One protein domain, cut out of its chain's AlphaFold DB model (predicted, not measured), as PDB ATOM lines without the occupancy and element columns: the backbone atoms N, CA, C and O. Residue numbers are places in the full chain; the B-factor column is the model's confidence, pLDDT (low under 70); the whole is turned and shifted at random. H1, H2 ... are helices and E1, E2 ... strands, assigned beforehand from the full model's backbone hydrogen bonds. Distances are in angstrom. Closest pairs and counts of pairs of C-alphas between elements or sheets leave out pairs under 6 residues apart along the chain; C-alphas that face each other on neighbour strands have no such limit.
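What this domain is: This is residues 116 to 229 of the 574 residues of an uncharacterized protein of Sinomonas atrocyanea (UniProt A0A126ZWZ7). What is the main shape? Two small three-stranded sheets follow one another along the longest axis, E1 E2 E3 and E4 E5 E6; H1 covers E5 and E6 and grazes the first sheet, while H2 grazes the second. What makes it up? The 114 printed residues hold two named helices and six strands, in the order E1 E2 E3 H1 E4 E5 E6 H2; the class is mixed, with under half of the residues in named elements. Each sheet, in the order named, is an antiparallel meander, each strand pairing with the one before. The whole is compact, with a radius of gyration of the C-alphas of 14.2 A, spanning 44 by 28 by 20 A.

Where its parts are: Where is the first half? E1 is residues 132 to 136, 13.7 A, from C-alpha 132 at (-8.500, 32.200, 36.098); E2 is 139 to 144, 17.0 A; E3 is 148 to 153, 16.4 A; H1 is 154 to 162, 12.5 A. And the second? E4 is 185 to 189, 13.5 A; E5 is 192 to 197, 17.0 A; E6 is 201 to 206, 16.7 A; H2 is 207 to 215, 12.8 A, to C-alpha 215 at (-39.772, 35.318, 22.020).

How they stand to each other: Which atoms pair the strands? Within hydrogen-bond range are N 134 and O 141 of hairpin E1 and E2, 3.0 A; N 142 and O 150 of E2 and E3, 2.9 A; N 187 and O 194 of E4 and E5, 2.9 A; N 195 and O 203 of E5 and E6, 2.9 A. How do the helices stand? H1 touches E6, closest C-alphas Val 156 and Ala 202, 5.5 A, at a height of 7.9 A over the sheet E4 E5 E6; H2 only grazes that sheet, with its residues 207 to 213, and the closest C-alphas of E5 and H2, those of Gly 192 and Gly 207, are 7.1 A apart. In H1 and H2 every O i to N i+4 pair is within hydrogen-bond range.

The domain as a whole: How large is it? The C-alphas farthest apart, Ala 121 and Phe 222, are 44.6 A apart. Is it continuous and confident? The printed part has no cut; H1 to E4 is a long link. No printed residue is under 70 in pLDDT.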
ATOM      1  N   GLY A 116     -16.565  19.698  46.310       95.19
ATOM      2  CA  GLY A 116     -15.516  18.874  46.904       95.19
ATOM      3  C   GLY A 116     -14.154  19.573  46.948       95.19
ATOM      4  O   GLY A 116     -14.043  20.779  46.741       95.19
ATOM      5  N   ALA A 117     -13.103  18.808  47.245       95.44
ATOM      6  CA  ALA A 117     -11.749  19.345  47.383       95.44
ATOM      7  C   ALA A 117     -11.154  19.820  46.035       95.44
ATOM      8  O   ALA A 117     -11.512  19.268  44.987       95.44
ATOM      9  N   PRO A 118     -10.213  20.786  46.038       95.81
ATOM     10  CA  PRO A 118      -9.492  21.181  44.831       95.81
ATOM     11  C   PRO A 118      -8.663  20.019  44.275       95.81
ATOM     12  O   PRO A 118      -8.027  19.274  45.022       95.81
ATOM     13  N   VAL A 119      -8.667  19.877  42.952       96.00
ATOM     14  CA  VAL A 119      -7.891  18.885  42.190       96.00
ATOM     15  C   VAL A 119      -6.676  19.538  41.536       96.00
ATOM     16  O   VAL A 119      -5.624  18.911  41.419       96.00
ATOM     17  N   THR A 120      -6.804  20.802  41.132       93.12
ATOM     18  CA  THR A 120      -5.710  21.617  40.591       93.12
ATOM     19  C   THR A 120      -5.467  22.825  41.485       93.12
ATOM     20  O   THR A 120      -6.347  23.226  42.237       93.12
ATOM     21  N   ALA A 121      -4.284  23.433  41.380       93.31
ATOM     22  CA  ALA A 121      -4.115  24.808  41.842       93.31
ATOM     23  C   ALA A 121      -4.876  25.768  40.908       93.31
ATOM     24  O   ALA A 121      -5.132  25.426  39.749       93.31
ATOM     25  N   GLU A 122      -5.214  26.957  41.408       95.50
ATOM     26  CA  GLU A 122      -5.757  28.045  40.592       95.50
ATOM     27  C   GLU A 122      -4.766  28.424  39.476       95.50
ATOM     28  O   GLU A 122      -3.604  28.743  39.738       95.50
ATOM     29  N   ASP A 123      -5.229  28.379  38.226       95.38
ATOM     30  CA  ASP A 123      -4.468  28.724  37.026       95.38
ATOM     31  C   ASP A 123      -5.033  29.994  36.382       95.38
ATOM     32  O   ASP A 123      -6.129  29.985  35.821       95.38
ATOM     33  N   CYS A 124      -4.255  31.077  36.437       94.62
ATOM     34  CA  CYS A 124      -4.550  32.369  35.805       94.62
ATOM     35  C   CYS A 124      -3.719  32.634  34.538       94.62
ATOM     36  O   CYS A 124      -3.594  33.777  34.097       94.62
ATOM     37  N   THR A 125      -3.069  31.604  33.994       92.00
ATOM     38  CA  THR A 125      -2.155  31.726  32.852       92.00
ATOM     39  C   THR A 125      -2.713  31.097  31.586       92.00
ATOM     40  O   THR A 125      -2.571  31.680  30.513       92.00
ATOM     41  N   SER A 126      -3.373  29.942  31.698       90.00
ATOM     42  CA  SER A 126      -3.949  29.252  30.540       90.00
ATOM     43  C   SER A 126      -5.268  29.857  30.039       90.00
ATOM     44  O   SER A 126      -5.454  29.908  28.820       90.00
ATOM     45  N   PRO A 127      -6.208  30.305  30.902       93.25
ATOM     46  CA  PRO A 127      -7.477  30.835  30.418       93.25
ATOM     47  C   PRO A 127      -7.307  32.162  29.644       93.25
ATOM     48  O   PRO A 127      -6.580  33.062  30.075       93.25
ATOM     49  N   PRO A 128      -7.985  32.337  28.492       92.69
ATOM     50  CA  PRO A 128      -7.831  33.517  27.645       92.69
ATOM     51  C   PRO A 128      -8.350  34.792  28.322       92.69
ATOM     52  O   PRO A 128      -9.246  34.748  29.166       92.69
ATOM     53  N   GLY A 129      -7.828  35.947  27.903       90.19
ATOM     54  CA  GLY A 129      -8.330  37.254  28.346       90.19
ATOM     55  C   GLY A 129      -8.003  37.607  29.801       90.19
ATOM     56  O   GLY A 129      -8.660  38.476  30.366       90.19
ATOM     57  N   GLY A 130      -7.005  36.947  30.402       92.44
ATOM     58  CA  GLY A 130      -6.621  37.160  31.801       92.44
ATOM     59  C   GLY A 130      -7.595  36.535  32.800       92.44
ATOM     60  O   GLY A 130      -7.752  37.056  33.903       92.44
ATOM     61  N   GLY A 131      -8.293  35.471  32.398       95.62
ATOM     62  CA  GLY A 131      -9.136  34.707  33.306       95.62
ATOM     63  C   GLY A 131      -8.339  33.724  34.161       95.62
ATOM     64  O   GLY A 131      -7.186  33.406  33.877       95.62
ATOM     65  N   CYS A 132      -9.000  33.225  35.196       97.25
ATOM     66  CA  CYS A 132      -8.500  32.200  36.098       97.25
ATOM     67  C   CYS A 132      -9.465  31.013  36.123       97.25
ATOM     68  O   CYS A 132     -10.673  31.179  35.923       97.25
ATOM     69  N   ALA A 133      -8.946  29.821  36.391       97.19
ATOM     70  CA  ALA A 133      -9.743  28.620  36.578       97.19
ATOM     71  C   ALA A 133      -9.156  27.735  37.682       97.19
ATOM     72  O   ALA A 133      -7.941  27.617  37.816       97.19
ATOM     73  N   GLU A 134     -10.019  27.065  38.437       97.62
ATOM     74  CA  GLU A 134      -9.631  26.027  39.394       97.62
ATOM     75  C   GLU A 134     -10.590  24.841  39.269       97.62
ATOM     76  O   GLU A 134     -11.808  25.023  39.186       97.62
ATOM     77  N   THR A 135     -10.046  23.625  39.216       96.62
ATOM     78  CA  THR A 135     -10.832  22.388  39.116       96.62
ATOM     79  C   THR A 135     -10.955  21.735  40.484       96.62
ATOM     80  O   THR A 135      -9.972  21.602  41.211       96.62
ATOM     81  N   PHE A 136     -12.153  21.264  40.799       96.75
ATOM     82  CA  PHE A 136     -12.537  20.562  42.018       96.75
ATOM     83  C   PHE A 136     -13.054  19.157  41.671       96.75
ATOM     84  O   PHE A 136     -13.234  18.811  40.503       96.75
ATOM     85  N   GLN A 137     -13.295  18.324  42.682       94.81
ATOM     86  CA  GLN A 137     -13.725  16.930  42.493       94.81
ATOM     87  C   GLN A 137     -15.008  16.781  41.658       94.81
ATOM     88  O   GLN A 137     -15.154  15.792  40.937       94.81
ATOM     89  N   HIS A 138     -15.933  17.741  41.750       92.38
ATOM     90  CA  HIS A 138     -17.262  17.654  41.129       92.38
ATOM     91  C   HIS A 138     -17.603  18.823  40.192       92.38
ATOM     92  O   HIS A 138     -18.740  18.944  39.735       92.38
ATOM     93  N   GLY A 139     -16.630  19.675  39.868       95.12
ATOM     94  CA  GLY A 139     -16.821  20.819  38.982       95.12
ATOM     95  C   GLY A 139     -15.588  21.710  38.927       95.12
ATOM     96  O   GLY A 139     -14.528  21.352  39.424       95.12
ATOM     97  N   ALA A 140     -15.720  22.885  38.336       97.12
ATOM     98  CA  ALA A 140     -14.680  23.900  38.275       97.12
ATOM     99  C   ALA A 140     -15.268  25.272  38.613       97.12
ATOM    100  O   ALA A 140     -16.473  25.487  38.483       97.12
ATOM    101  N   ILE A 141     -14.422  26.210  39.027       98.19
ATOM    102  CA  ILE A 141     -14.780  27.625  39.115       98.19
ATOM    103  C   ILE A 141     -13.941  28.373  38.089       98.19
ATOM    104  O   ILE A 141     -12.718  28.256  38.081       98.19
ATOM    105  N   TYR A 142     -14.609  29.150  37.241       98.06
ATOM    106  CA  TYR A 142     -13.975  30.042  36.277       98.06
ATOM    107  C   TYR A 142     -14.220  31.484  36.678       98.06
ATOM    108  O   TYR A 142     -15.326  31.836  37.086       98.06
ATOM    109  N   TRP A 143     -13.204  32.323  36.525       98.06
ATOM    110  CA  TRP A 143     -13.291  33.752  36.771       98.06
ATOM    111  C   TRP A 143     -12.692  34.539  35.614       98.06
ATOM    112  O   TRP A 143     -11.629  34.208  35.099       98.06
ATOM    113  N   ILE A 144     -13.346  35.638  35.259       97.75
ATOM    114  CA  ILE A 144     -12.728  36.744  34.530       97.75
ATOM    115  C   ILE A 144     -13.286  38.051  35.083       97.75
ATOM    116  O   ILE A 144     -14.434  38.098  35.530       97.75
ATOM    117  N   ALA A 145     -12.501  39.129  35.027       96.19
ATOM    118  CA  ALA A 145     -12.906  40.437  35.544       96.19
ATOM    119  C   ALA A 145     -14.287  40.897  35.036       96.19
ATOM    120  O   ALA A 145     -15.032  41.530  35.777       96.19
ATOM    121  N   ALA A 146     -14.638  40.553  33.793       96.12
ATOM    122  CA  ALA A 146     -15.899  40.946  33.173       96.12
ATOM    123  C   ALA A 146     -17.136  40.219  33.729       96.12
ATOM    124  O   ALA A 146     -18.215  40.802  33.725       96.12
ATOM    125  N   THR A 147     -17.011  38.960  34.163       97.06
ATOM    126  CA  THR A 147     -18.174  38.140  34.556       97.06
ATOM    127  C   THR A 147     -18.172  37.754  36.030       97.06
ATOM    128  O   THR A 147     -19.233  37.459  36.571       97.06
ATOM    129  N   GLY A 148     -17.026  37.809  36.709       97.31
ATOM    130  CA  GLY A 148     -16.873  37.296  38.067       97.31
ATOM    131  C   GLY A 148     -16.648  35.782  38.097       97.31
ATOM    132  O   GLY A 148     -16.420  35.153  37.069       97.31
ATOM    133  N   ALA A 149     -16.641  35.209  39.306       97.94
ATOM    134  CA  ALA A 149     -16.348  33.794  39.519       97.94
ATOM    135  C   ALA A 149     -17.650  32.994  39.461       97.94
ATOM    136  O   ALA A 149     -18.586  33.324  40.191       97.94
ATOM    137  N   HIS A 150     -17.708  31.938  38.650       98.38
ATOM    138  CA  HIS A 150     -18.889  31.080  38.492       98.38
ATOM    139  C   HIS A 150     -18.520  29.606  38.457       98.38
ATOM    140  O   HIS A 150     -17.476  29.229  37.922       98.38
ATOM    141  N   THR A 151     -19.380  28.785  39.050       97.81
ATOM    142  CA  THR A 151     -19.240  27.331  39.052       97.81
ATOM    143  C   THR A 151     -19.661  26.761  37.711       97.81
ATOM    144  O   THR A 151     -20.598  27.237  37.081       97.81
ATOM    145  N   VAL A 152     -18.974  25.720  37.265       96.94
ATOM    146  CA  VAL A 152     -19.307  24.968  36.060       96.94
ATOM    147  C   VAL A 152     -19.158  23.489  36.389       96.94
ATOM    148  O   VAL A 152     -18.095  23.061  36.836       96.94
ATOM    149  N   GLY A 153     -20.208  22.695  36.192       92.62
ATOM    150  CA  GLY A 153     -20.209  21.283  36.573       92.62
ATOM    151  C   GLY A 153     -21.219  20.456  35.785       92.62
ATOM    152  O   GLY A 153     -21.872  20.948  34.871       92.62
ATOM    153  N   GLY A 154     -21.305  19.164  36.104       91.31
ATOM    154  CA  GLY A 154     -22.325  18.271  35.551       91.31
ATOM    155  C   GLY A 154     -22.411  18.232  34.016       91.31
ATOM    156  O   GLY A 154     -21.428  18.424  33.295       91.31
ATOM    157  N   GLY A 155     -23.615  17.946  33.511       93.19
ATOM    158  CA  GLY A 155     -23.879  17.858  32.071       93.19
ATOM    159  C   GLY A 155     -23.760  19.201  31.345       93.19
ATOM    160  O   GLY A 155     -23.297  19.237  30.206       93.19
ATOM    161  N   VAL A 156     -24.128  20.301  32.010       97.50
ATOM    162  CA  VAL A 156     -24.031  21.670  31.476       97.50
ATOM    163  C   VAL A 156     -22.570  22.035  31.226       97.50
ATOM    164  O   VAL A 156     -22.194  22.393  30.109       97.50
ATOM    165  N   GLY A 157     -21.723  21.850  32.236       96.25
ATOM    166  CA  GLY A 157     -20.293  22.107  32.154       96.25
ATOM    167  C   GLY A 157     -19.579  21.209  31.155       96.25
ATOM    168  O   GLY A 157     -18.752  21.696  30.388       96.25
ATOM    169  N   ALA A 158     -19.939  19.922  31.087       96.12
ATOM    170  CA  ALA A 158     -19.410  19.016  30.068       96.12
ATOM    171  C   ALA A 158     -19.765  19.482  28.643       96.12
ATOM    172  O   ALA A 158     -18.916  19.455  27.748       96.12
ATOM    173  N   ARG A 159     -20.997  19.967  28.427       97.94
ATOM    174  CA  ARG A 159     -21.423  20.507  27.130       97.94
ATOM    175  C   ARG A 159     -20.680  21.792  26.783       97.94
ATOM    176  O   ARG A 159     -20.165  21.893  25.673       97.94
ATOM    177  N   TRP A 160     -20.566  22.736  27.711       98.19
ATOM    178  CA  TRP A 160     -19.787  23.959  27.501       98.19
ATOM    179  C   TRP A 160     -18.302  23.672  27.234       98.19
ATOM    180  O   TRP A 160     -17.717  24.234  26.312       98.19
ATOM    181  N   ALA A 161     -17.691  22.733  27.956       96.31
ATOM    182  CA  ALA A 161     -16.316  22.320  27.682       96.31
ATOM    183  C   ALA A 161     -16.163  21.769  26.250       96.31
ATOM    184  O   ALA A 161     -15.181  22.076  25.573       96.31
ATOM    185  N   SER A 162     -17.163  21.032  25.745       97.06
ATOM    186  CA  SER A 162     -17.154  20.496  24.375       97.06
ATOM    187  C   SER A 162     -17.208  21.562  23.272       97.06
ATOM    188  O   SER A 162     -16.846  21.267  22.135       97.06
ATOM    189  N   THR A 163     -17.608  22.802  23.584       96.62
ATOM    190  CA  THR A 163     -17.578  23.925  22.629       96.62
ATOM    191  C   THR A 163     -16.257  24.697  22.640       96.62
ATOM    192  O   THR A 163     -16.130  25.691  21.925       96.62
ATOM    193  N   GLY A 164     -15.266  24.252  23.424       96.31
ATOM    194  CA  GLY A 164     -13.980  24.932  23.616       96.31
ATOM    195  C   GLY A 164     -13.894  25.746  24.912       96.31
ATOM    196  O   GLY A 164     -12.917  26.476  25.114       96.31
ATOM    197  N   GLY A 165     -14.895  25.643  25.794       95.75
ATOM    198  CA  GLY A 165     -14.906  26.329  27.084       95.75
ATOM    199  C   GLY A 165     -14.725  27.848  26.929       95.75
ATOM    200  O   GLY A 165     -15.353  28.445  26.052       95.75
ATOM    201  N   PRO A 166     -13.822  28.491  27.697       96.19
ATOM    202  CA  PRO A 166     -13.589  29.935  27.597       96.19
ATOM    203  C   PRO A 166     -13.050  30.413  26.239       96.19
ATOM    204  O   PRO A 166     -13.143  31.599  25.934       96.19
ATOM    205  N   THR A 167     -12.461  29.518  25.436       95.88
ATOM    206  CA  THR A 167     -11.973  29.832  24.076       95.88
ATOM    207  C   THR A 167     -13.044  29.639  23.001       95.88
ATOM    208  O   THR A 167     -12.872  30.087  21.868       95.88
ATOM    209  N   GLY A 168     -14.138  28.959  23.351       96.88
ATOM    210  CA  GLY A 168     -15.263  28.689  22.472       96.88
ATOM    211  C   GLY A 168     -16.173  29.899  22.283       96.88
ATOM    212  O   GLY A 168     -16.074  30.903  22.987       96.88
ATOM    213  N   PHE A 169     -17.131  29.773  21.366       96.56
ATOM    214  CA  PHE A 169     -18.066  30.856  21.036       96.56
ATOM    215  C   PHE A 169     -18.972  31.277  22.210       96.56
ATOM    216  O   PHE A 169     -19.504  32.383  22.201       96.56
ATOM    217  N   LEU A 170     -19.159  30.413  23.216       97.75
ATOM    218  CA  LEU A 170     -19.919  30.743  24.424       97.75
ATOM    219  C   LEU A 170     -19.132  31.645  25.386       97.75
ATOM    220  O   LEU A 170     -19.745  32.445  26.088       97.75
ATOM    221  N   GLY A 171     -17.800  31.556  25.416       97.88
ATOM    222  CA  GLY A 171     -16.960  32.316  26.343       97.88
ATOM    223  C   GLY A 171     -17.135  31.909  27.811       97.88
ATOM    224  O   GLY A 171     -17.502  30.773  28.123       97.88
ATOM    225  N   TYR A 172     -16.839  32.833  28.729       98.31
ATOM    226  CA  TYR A 172     -16.915  32.592  30.174       98.31
ATOM    227  C   TYR A 172     -18.365  32.525  30.683       98.31
ATOM    228  O   TYR A 172     -19.240  33.207  30.138       98.31
ATOM    229  N   PRO A 173     -18.631  31.747  31.750       98.44
ATOM    230  CA  PRO A 173     -19.918  31.769  32.438       98.44
ATOM    231  C   PRO A 173     -20.207  33.153  33.038       98.44
ATOM    232  O   PRO A 173     -19.300  33.844  33.513       98.44
ATOM    233  N   THR A 174     -21.479  33.550  33.019       98.38
ATOM    234  CA  THR A 174     -21.988  34.798  33.621       98.38
ATOM    235  C   THR A 174     -22.925  34.549  34.799       98.38
ATOM    236  O   THR A 174     -23.276  35.485  35.515       98.38
ATOM    237  N   THR A 175     -23.351  33.303  34.985       98.44
ATOM    238  CA  THR A 175     -24.141  32.833  36.126       98.44
ATOM    239  C   THR A 175     -23.587  31.493  36.594       98.44
ATOM    240  O   THR A 175     -22.903  30.813  35.829       98.44
ATOM    241  N   ASP A 176     -23.943  31.072  37.804       97.75
ATOM    242  CA  ASP A 176     -23.954  29.645  38.147       97.75
ATOM    243  C   ASP A 176     -25.135  28.948  37.434       97.75
ATOM    244  O   ASP A 176     -25.925  29.601  36.740       97.75
ATOM    245  N   GLU A 177     -25.269  27.628  37.586       97.12
ATOM    246  CA  GLU A 177     -26.460  26.906  37.119       97.12
ATOM    247  C   GLU A 177     -27.725  27.388  37.852       97.12
ATOM    248  O   GLU A 177     -27.767  27.478  39.081       97.12
ATOM    249  N   VAL A 178     -28.776  27.679  37.086       97.81
ATOM    250  CA  VAL A 178     -30.080  28.140  37.570       97.81
ATOM    251  C   VAL A 178     -31.121  27.062  37.297       97.81
ATOM    252  O   VAL A 178     -31.310  26.655  36.152       97.81
ATOM    253  N   ALA A 179     -31.816  26.620  38.345       97.31
ATOM    254  CA  ALA A 179     -32.897  25.648  38.230       97.31
ATOM    255  C   ALA A 179     -34.107  26.224  37.480       97.31
ATOM    256  O   ALA A 179     -34.526  27.358  37.714       97.31
ATOM    257  N   ILE A 180     -34.683  25.402  36.607       96.88
ATOM    258  CA  ILE A 180     -35.880  25.674  35.804       96.88
ATOM    259  C   ILE A 180     -36.825  24.463  35.856       96.88
ATOM    260  O   ILE A 180     -36.589  23.500  36.591       96.88
ATOM    261  N   ARG A 181     -37.964  24.537  35.153       96.38
ATOM    262  CA  ARG A 181     -39.059  23.558  35.276       96.38
ATOM    263  C   ARG A 181     -38.612  22.109  35.046       96.38
ATOM    264  O   ARG A 181     -37.660  21.845  34.318       96.38
ATOM    265  N   ASP A 182     -39.346  21.163  35.624       95.19
ATOM    266  CA  ASP A 182     -39.152  19.717  35.417       95.19
ATOM    267  C   ASP A 182     -37.739  19.208  35.744       95.19
ATOM    268  O   ASP A 182     -37.227  18.270  35.130       95.19
ATOM    269  N   GLY A 183     -37.101  19.845  36.729       95.38
ATOM    270  CA  GLY A 183     -35.755  19.494  37.177       95.38
ATOM    271  C   GLY A 183     -34.659  19.876  36.183       95.38
ATOM    272  O   GLY A 183     -33.552  19.360  36.295       95.38
ATOM    273  N   GLY A 184     -34.957  20.736  35.207       97.56
ATOM    274  CA  GLY A 184     -33.950  21.283  34.311       97.56
ATOM    275  C   GLY A 184     -33.099  22.362  34.976       97.56
ATOM    276  O   GLY A 184     -33.448  22.922  36.016       97.56
ATOM    277  N   VAL A 185     -31.984  22.679  34.333       98.06
ATOM    278  CA  VAL A 185     -31.116  23.803  34.689       98.06
ATOM    279  C   VAL A 185     -30.678  24.530  33.422       98.06
ATOM    280  O   VAL A 185     -30.616  23.933  32.346       98.06
ATOM    281  N   TYR A 186     -30.332  25.806  33.532       98.25
ATOM    282  CA  TYR A 186     -29.542  26.481  32.508       98.25
ATOM    283  C   TYR A 186     -28.377  27.233  33.133       98.25
ATOM    284  O   TYR A 186     -28.415  27.618  34.299       98.25
ATOM    285  N   GLN A 187     -27.353  27.489  32.332       98.69
ATOM    286  CA  GLN A 187     -26.276  28.400  32.684       98.69
ATOM    287  C   GLN A 187     -26.066  29.394  31.547       98.69
ATOM    288  O   GLN A 187     -26.070  29.013  30.371       98.69
ATOM    289  N   LEU A 188     -25.913  30.672  31.893       98.56
ATOM    290  CA  LEU A 188     -25.602  31.718  30.926       98.56
ATOM    291  C   LEU A 188     -24.094  31.867  30.767       98.56
ATOM    292  O   LEU A 188     -23.324  31.783  31.727       98.56
ATOM    293  N   TYR A 189     -23.707  32.153  29.535       98.62
ATOM    294  CA  TYR A 189     -22.352  32.457  29.120       98.62
ATOM    295  C   TYR A 189     -22.367  33.745  28.296       98.62
ATOM    296  O   TYR A 189     -23.414  34.177  27.810       98.62
ATOM    297  N   GLN A 190     -21.201  34.353  28.096       97.88
ATOM    298  CA  GLN A 190     -21.076  35.607  27.344       97.88
ATOM    299  C   GLN A 190     -21.735  35.550  25.953       97.88
ATOM    300  O   GLN A 190     -22.353  36.522  25.526       97.88
ATOM    301  N   GLY A 191     -21.611  34.417  25.257       96.94
ATOM    302  CA  GLY A 191     -22.122  34.209  23.900       96.94
ATOM    303  C   GLY A 191     -23.447  33.448  23.802       96.94
ATOM    304  O   GLY A 191     -23.913  33.201  22.690       96.94
ATOM    305  N   GLY A 192     -24.069  33.047  24.915       97.94
ATOM    306  CA  GLY A 192     -25.288  32.239  24.862       97.94
ATOM    307  C   GLY A 192     -25.640  31.554  26.176       97.94
ATOM    308  O   GLY A 192     -25.400  32.075  27.260       97.94
ATOM    309  N   ALA A 193     -26.251  30.382  26.079       98.50
ATOM    310  CA  ALA A 193     -26.644  29.578  27.223       98.50
ATOM    311  C   ALA A 193     -26.436  28.091  26.937       98.50
ATOM    312  O   ALA A 193     -26.427  27.666  25.781       98.50
ATOM    313  N   VAL A 194     -26.325  27.300  27.997       98.75
ATOM    314  CA  VAL A 194     -26.490  25.846  27.933       98.75
ATOM    315  C   VAL A 194     -27.697  25.484  28.782       98.75
ATOM    316  O   VAL A 194     -27.744  25.839  29.956       98.75
ATOM    317  N   TYR A 195     -28.666  24.800  28.180       98.50
ATOM    318  CA  TYR A 195     -29.859  24.274  28.843       98.50
ATOM    319  C   TYR A 195     -29.709  22.774  29.025       98.50
ATOM    320  O   TYR A 195     -29.278  22.093  28.100       98.50
ATOM    321  N   TRP A 196     -30.104  22.250  30.176       98.44
ATOM    322  CA  TRP A 196     -30.148  20.823  30.456       98.44
ATOM    323  C   TRP A 196     -31.498  20.441  31.054       98.44
ATOM    324  O   TRP A 196     -32.053  21.163  31.879       98.44
ATOM    325  N   SER A 197     -32.009  19.275  30.670       97.94
ATOM    326  CA  SER A 197     -33.106  18.615  31.374       97.94
ATOM    327  C   SER A 197     -32.841  17.112  31.469       97.94
ATOM    328  O   SER A 197     -32.106  16.577  30.628       97.94
ATOM    329  N   PRO A 198     -33.476  16.394  32.414       97.19
ATOM    330  CA  PRO A 198     -33.375  14.938  32.474       97.19
ATOM    331  C   PRO A 198     -33.801  14.243  31.172       97.19
ATOM    332  O   PRO A 198     -33.287  13.178  30.846       97.19
ATOM    333  N   ALA A 199     -34.738  14.843  30.428       96.25
ATOM    334  CA  ALA A 199     -35.294  14.267  29.208       96.25
ATOM    335  C   ALA A 199     -34.437  14.524  27.959       96.25
ATOM    336  O   ALA A 199     -34.433  13.700  27.049       96.25
ATOM    337  N   THR A 200     -33.748  15.666  27.890       97.50
ATOM    338  CA  THR A 200     -33.047  16.108  26.671       97.50
ATOM    339  C   THR A 200     -31.530  16.053  26.789       97.50
ATOM    340  O   THR A 200     -30.849  15.956  25.779       97.50
ATOM    341  N   GLY A 201     -30.973  16.085  28.001       97.88
ATOM    342  CA  GLY A 201     -29.549  16.352  28.182       97.88
ATOM    343  C   GLY A 201     -29.203  17.824  27.922       97.88
ATOM    344  O   GLY A 201     -30.095  18.673  27.853       97.88
ATOM    345  N   ALA A 202     -27.901  18.126  27.853       98.31
ATOM    346  CA  ALA A 202     -27.385  19.492  27.762       98.31
ATOM    347  C   ALA A 202     -27.211  19.936  26.307       98.31
ATOM    348  O   ALA A 202     -26.501  19.276  25.549       98.31
ATOM    349  N   HIS A 203     -27.759  21.100  25.969       98.62
ATOM    350  CA  HIS A 203     -27.719  21.685  24.635       98.62
ATOM    351  C   HIS A 203     -27.412  23.175  24.672       98.62
ATOM    352  O   HIS A 203     -27.857  23.897  25.567       98.62
ATOM    353  N   THR A 204     -26.641  23.642  23.692       98.31
ATOM    354  CA  THR A 204     -26.323  25.069  23.571       98.31
ATOM    355  C   THR A 204     -27.492  25.836  22.963       98.31
ATOM    356  O   THR A 204     -28.279  25.285  22.206       98.31
ATOM    357  N   SER A 205     -27.623  27.116  23.290       98.19
ATOM    358  CA  SER A 205     -28.562  28.030  22.643       98.19
ATOM    359  C   SER A 205     -27.883  29.387  22.511       98.19
ATOM    360  O   SER A 205     -27.388  29.927  23.505       98.19
ATOM    361  N   HIS A 206     -27.814  29.939  21.299       97.94
ATOM    362  CA  HIS A 206     -27.133  31.208  21.035       97.94
ATOM    363  C   HIS A 206     -27.756  31.978  19.857       97.94
ATOM    364  O   HIS A 206     -28.696  31.524  19.212       97.94
ATOM    365  N   GLY A 207     -27.253  33.193  19.609       96.75
ATOM    366  CA  GLY A 207     -27.588  33.987  18.423       96.75
ATOM    367  C   GLY A 207     -29.087  34.195  18.165       96.75
ATOM    368  O   GLY A 207     -29.887  34.331  19.092       96.75
ATOM    369  N   GLY A 208     -29.454  34.235  16.878       97.12
ATOM    370  CA  GLY A 208     -30.829  34.482  16.435       97.12
ATOM    371  C   GLY A 208     -31.815  33.389  16.854       97.12
ATOM    372  O   GLY A 208     -32.950  33.709  17.194       97.12
ATOM    373  N   ILE A 209     -31.379  32.126  16.908       98.56
ATOM    374  CA  ILE A 209     -32.221  31.018  17.383       98.56
ATOM    375  C   ILE A 209     -32.578  31.208  18.858       98.56
ATOM    376  O   ILE A 209     -33.744  31.085  19.227       98.56
ATOM    377  N   ARG A 210     -31.616  31.588  19.707       98.31
ATOM    378  CA  ARG A 210     -31.895  31.894  21.117       98.31
ATOM    379  C   ARG A 210     -32.829  33.087  21.281       98.31
ATOM    380  O   ARG A 210     -33.684  33.060  22.161       98.31
ATOM    381  N   SER A 211     -32.660  34.138  20.477       98.44
ATOM    382  CA  SER A 211     -33.568  35.291  20.494       98.44
ATOM    383  C   SER A 211     -35.004  34.882  20.168       98.44
ATOM    384  O   SER A 211     -35.932  35.348  20.823       98.44
ATOM    385  N   GLU A 212     -35.186  33.975  19.214       98.56
ATOM    386  CA  GLU A 212     -36.504  33.457  18.859       98.56
ATOM    387  C   GLU A 212     -37.071  32.530  19.940       98.56
ATOM    388  O   GLU A 212     -38.228  32.653  20.338       98.56
ATOM    389  N   PHE A 213     -36.230  31.674  20.521       98.69
ATOM    390  CA  PHE A 213     -36.605  30.849  21.667       98.69
ATOM    391  C   PHE A 213     -37.096  31.703  22.845       98.69
ATOM    392  O   PHE A 213     -38.111  31.383  23.467       98.69
ATOM    393  N   ALA A 214     -36.442  32.841  23.093       98.31
ATOM    394  CA  ALA A 214     -36.884  33.838  24.060       98.31
ATOM    395  C   ALA A 214     -38.278  34.383  23.744       98.31
ATOM    396  O   ALA A 214     -39.141  34.433  24.623       98.31
ATOM    397  N   ALA A 215     -38.505  34.766  22.486       98.12
ATOM    398  CA  ALA A 215     -39.772  35.318  22.020       98.12
ATOM    399  C   ALA A 215     -40.932  34.316  22.143       98.12
ATOM    400  O   ALA A 215     -42.083  34.729  22.284       98.12
ATOM    401  N   LYS A 216     -40.644  33.007  22.148       97.75
ATOM    402  CA  LYS A 216     -41.633  31.943  22.392       97.75
ATOM    403  C   LYS A 216     -41.790  31.541  23.852       97.75
ATOM    404  O   LYS A 216     -42.535  30.608  24.126       97.75
ATOM    405  N   GLY A 217     -41.168  32.259  24.784       97.88
ATOM    406  CA  GLY A 217     -41.314  32.007  26.218       97.88
ATOM    407  C   GLY A 217     -40.329  30.979  26.773       97.88
ATOM    408  O   GLY A 217     -40.600  30.392  27.822       97.88
ATOM    409  N   TRP A 218     -39.190  30.779  26.101       97.75
ATOM    410  CA  TRP A 218     -38.137  29.850  26.513       97.75
ATOM    411  C   TRP A 218     -38.676  28.427  26.701       97.75
ATOM    412  O   TRP A 218     -39.575  27.987  25.979       97.75
ATOM    413  N   GLU A 219     -38.156  27.695  27.684       97.38
ATOM    414  CA  GLU A 219     -38.618  26.356  28.011       97.38
ATOM    415  C   GLU A 219     -40.083  26.339  28.453       97.38
ATOM    416  O   GLU A 219     -40.721  25.303  28.329       97.38
ATOM    417  N   ASN A 220     -40.647  27.445  28.946       97.25
ATOM    418  CA  ASN A 220     -42.058  27.509  29.358       97.25
ATOM    419  C   ASN A 220     -43.020  27.654  28.167       97.25
ATOM    420  O   ASN A 220     -44.230  27.497  28.329       97.25
ATOM    421  N   GLY A 221     -42.487  27.945  26.979       96.88
ATOM    422  CA  GLY A 221     -43.220  27.984  25.724       96.88
ATOM    423  C   GLY A 221     -43.531  26.611  25.139       96.88
ATOM    424  O   GLY A 221     -43.048  25.579  25.606       96.88
ATOM    425  N   PHE A 222     -44.281  26.606  24.034       95.81
ATOM    426  CA  PHE A 222     -44.663  25.371  23.335       95.81
ATOM    427  C   PHE A 222     -43.462  24.573  22.799       95.81
ATOM    428  O   PHE A 222     -43.569  23.364  22.617       95.81
ATOM    429  N   LEU A 223     -42.323  25.230  22.547       97.75
ATOM    430  CA  LEU A 223     -41.103  24.576  22.073       97.75
ATOM    431  C   LEU A 223     -40.494  23.655  23.139       97.75
ATOM    432  O   LEU A 223     -39.997  22.581  22.807       97.75
ATOM    433  N   GLY A 224     -40.546  24.040  24.413       98.00
ATOM    434  CA  GLY A 224     -39.888  23.311  25.492       98.00
ATOM    435  C   GLY A 224     -38.359  23.366  25.430       98.00
ATOM    436  O   GLY A 224     -37.781  24.368  25.022       98.00
ATOM    437  N   TYR A 225     -37.690  22.306  25.881       98.50
ATOM    438  CA  TYR A 225     -36.226  22.239  25.899       98.50
ATOM    439  C   TYR A 225     -35.642  21.966  24.502       98.50
ATOM    440  O   TYR A 225     -36.267  21.243  23.719       98.50
ATOM    441  N   PRO A 226     -34.436  22.478  24.188       98.62
ATOM    442  CA  PRO A 226     -33.708  22.049  23.000       98.62
ATOM    443  C   PRO A 226     -33.398  20.546  23.063       98.62
ATOM    444  O   PRO A 226     -33.160  20.002  24.140       98.62
ATOM    445  N   THR A 227     -33.397  19.881  21.911       98.44
ATOM    446  CA  THR A 227     -33.117  18.437  21.757       98.44
ATOM    447  C   THR A 227     -31.969  18.155  20.788       98.44
ATOM    448  O   THR A 227     -31.571  17.007  20.589       98.44
ATOM    449  N   SER A 228     -31.433  19.201  20.163       98.31
ATOM    450  CA  SER A 228     -30.252  19.144  19.313       98.31
ATOM    451  C   SER A 228     -29.402  20.389  19.513       98.31
ATOM    452  O   SER A 228     -29.817  21.362  20.136       98.31
ATOM    453  N   GLU A 229     -28.223  20.380  18.910       97.75
ATOM    454  CA  GLU A 229     -27.466  21.603  18.651       97.75
ATOM    455  C   GLU A 229     -27.996  22.318  17.408       97.75
ATOM    456  O   GLU A 229     -28.851  21.775  16.697       97.75
TER     457      GLU A 229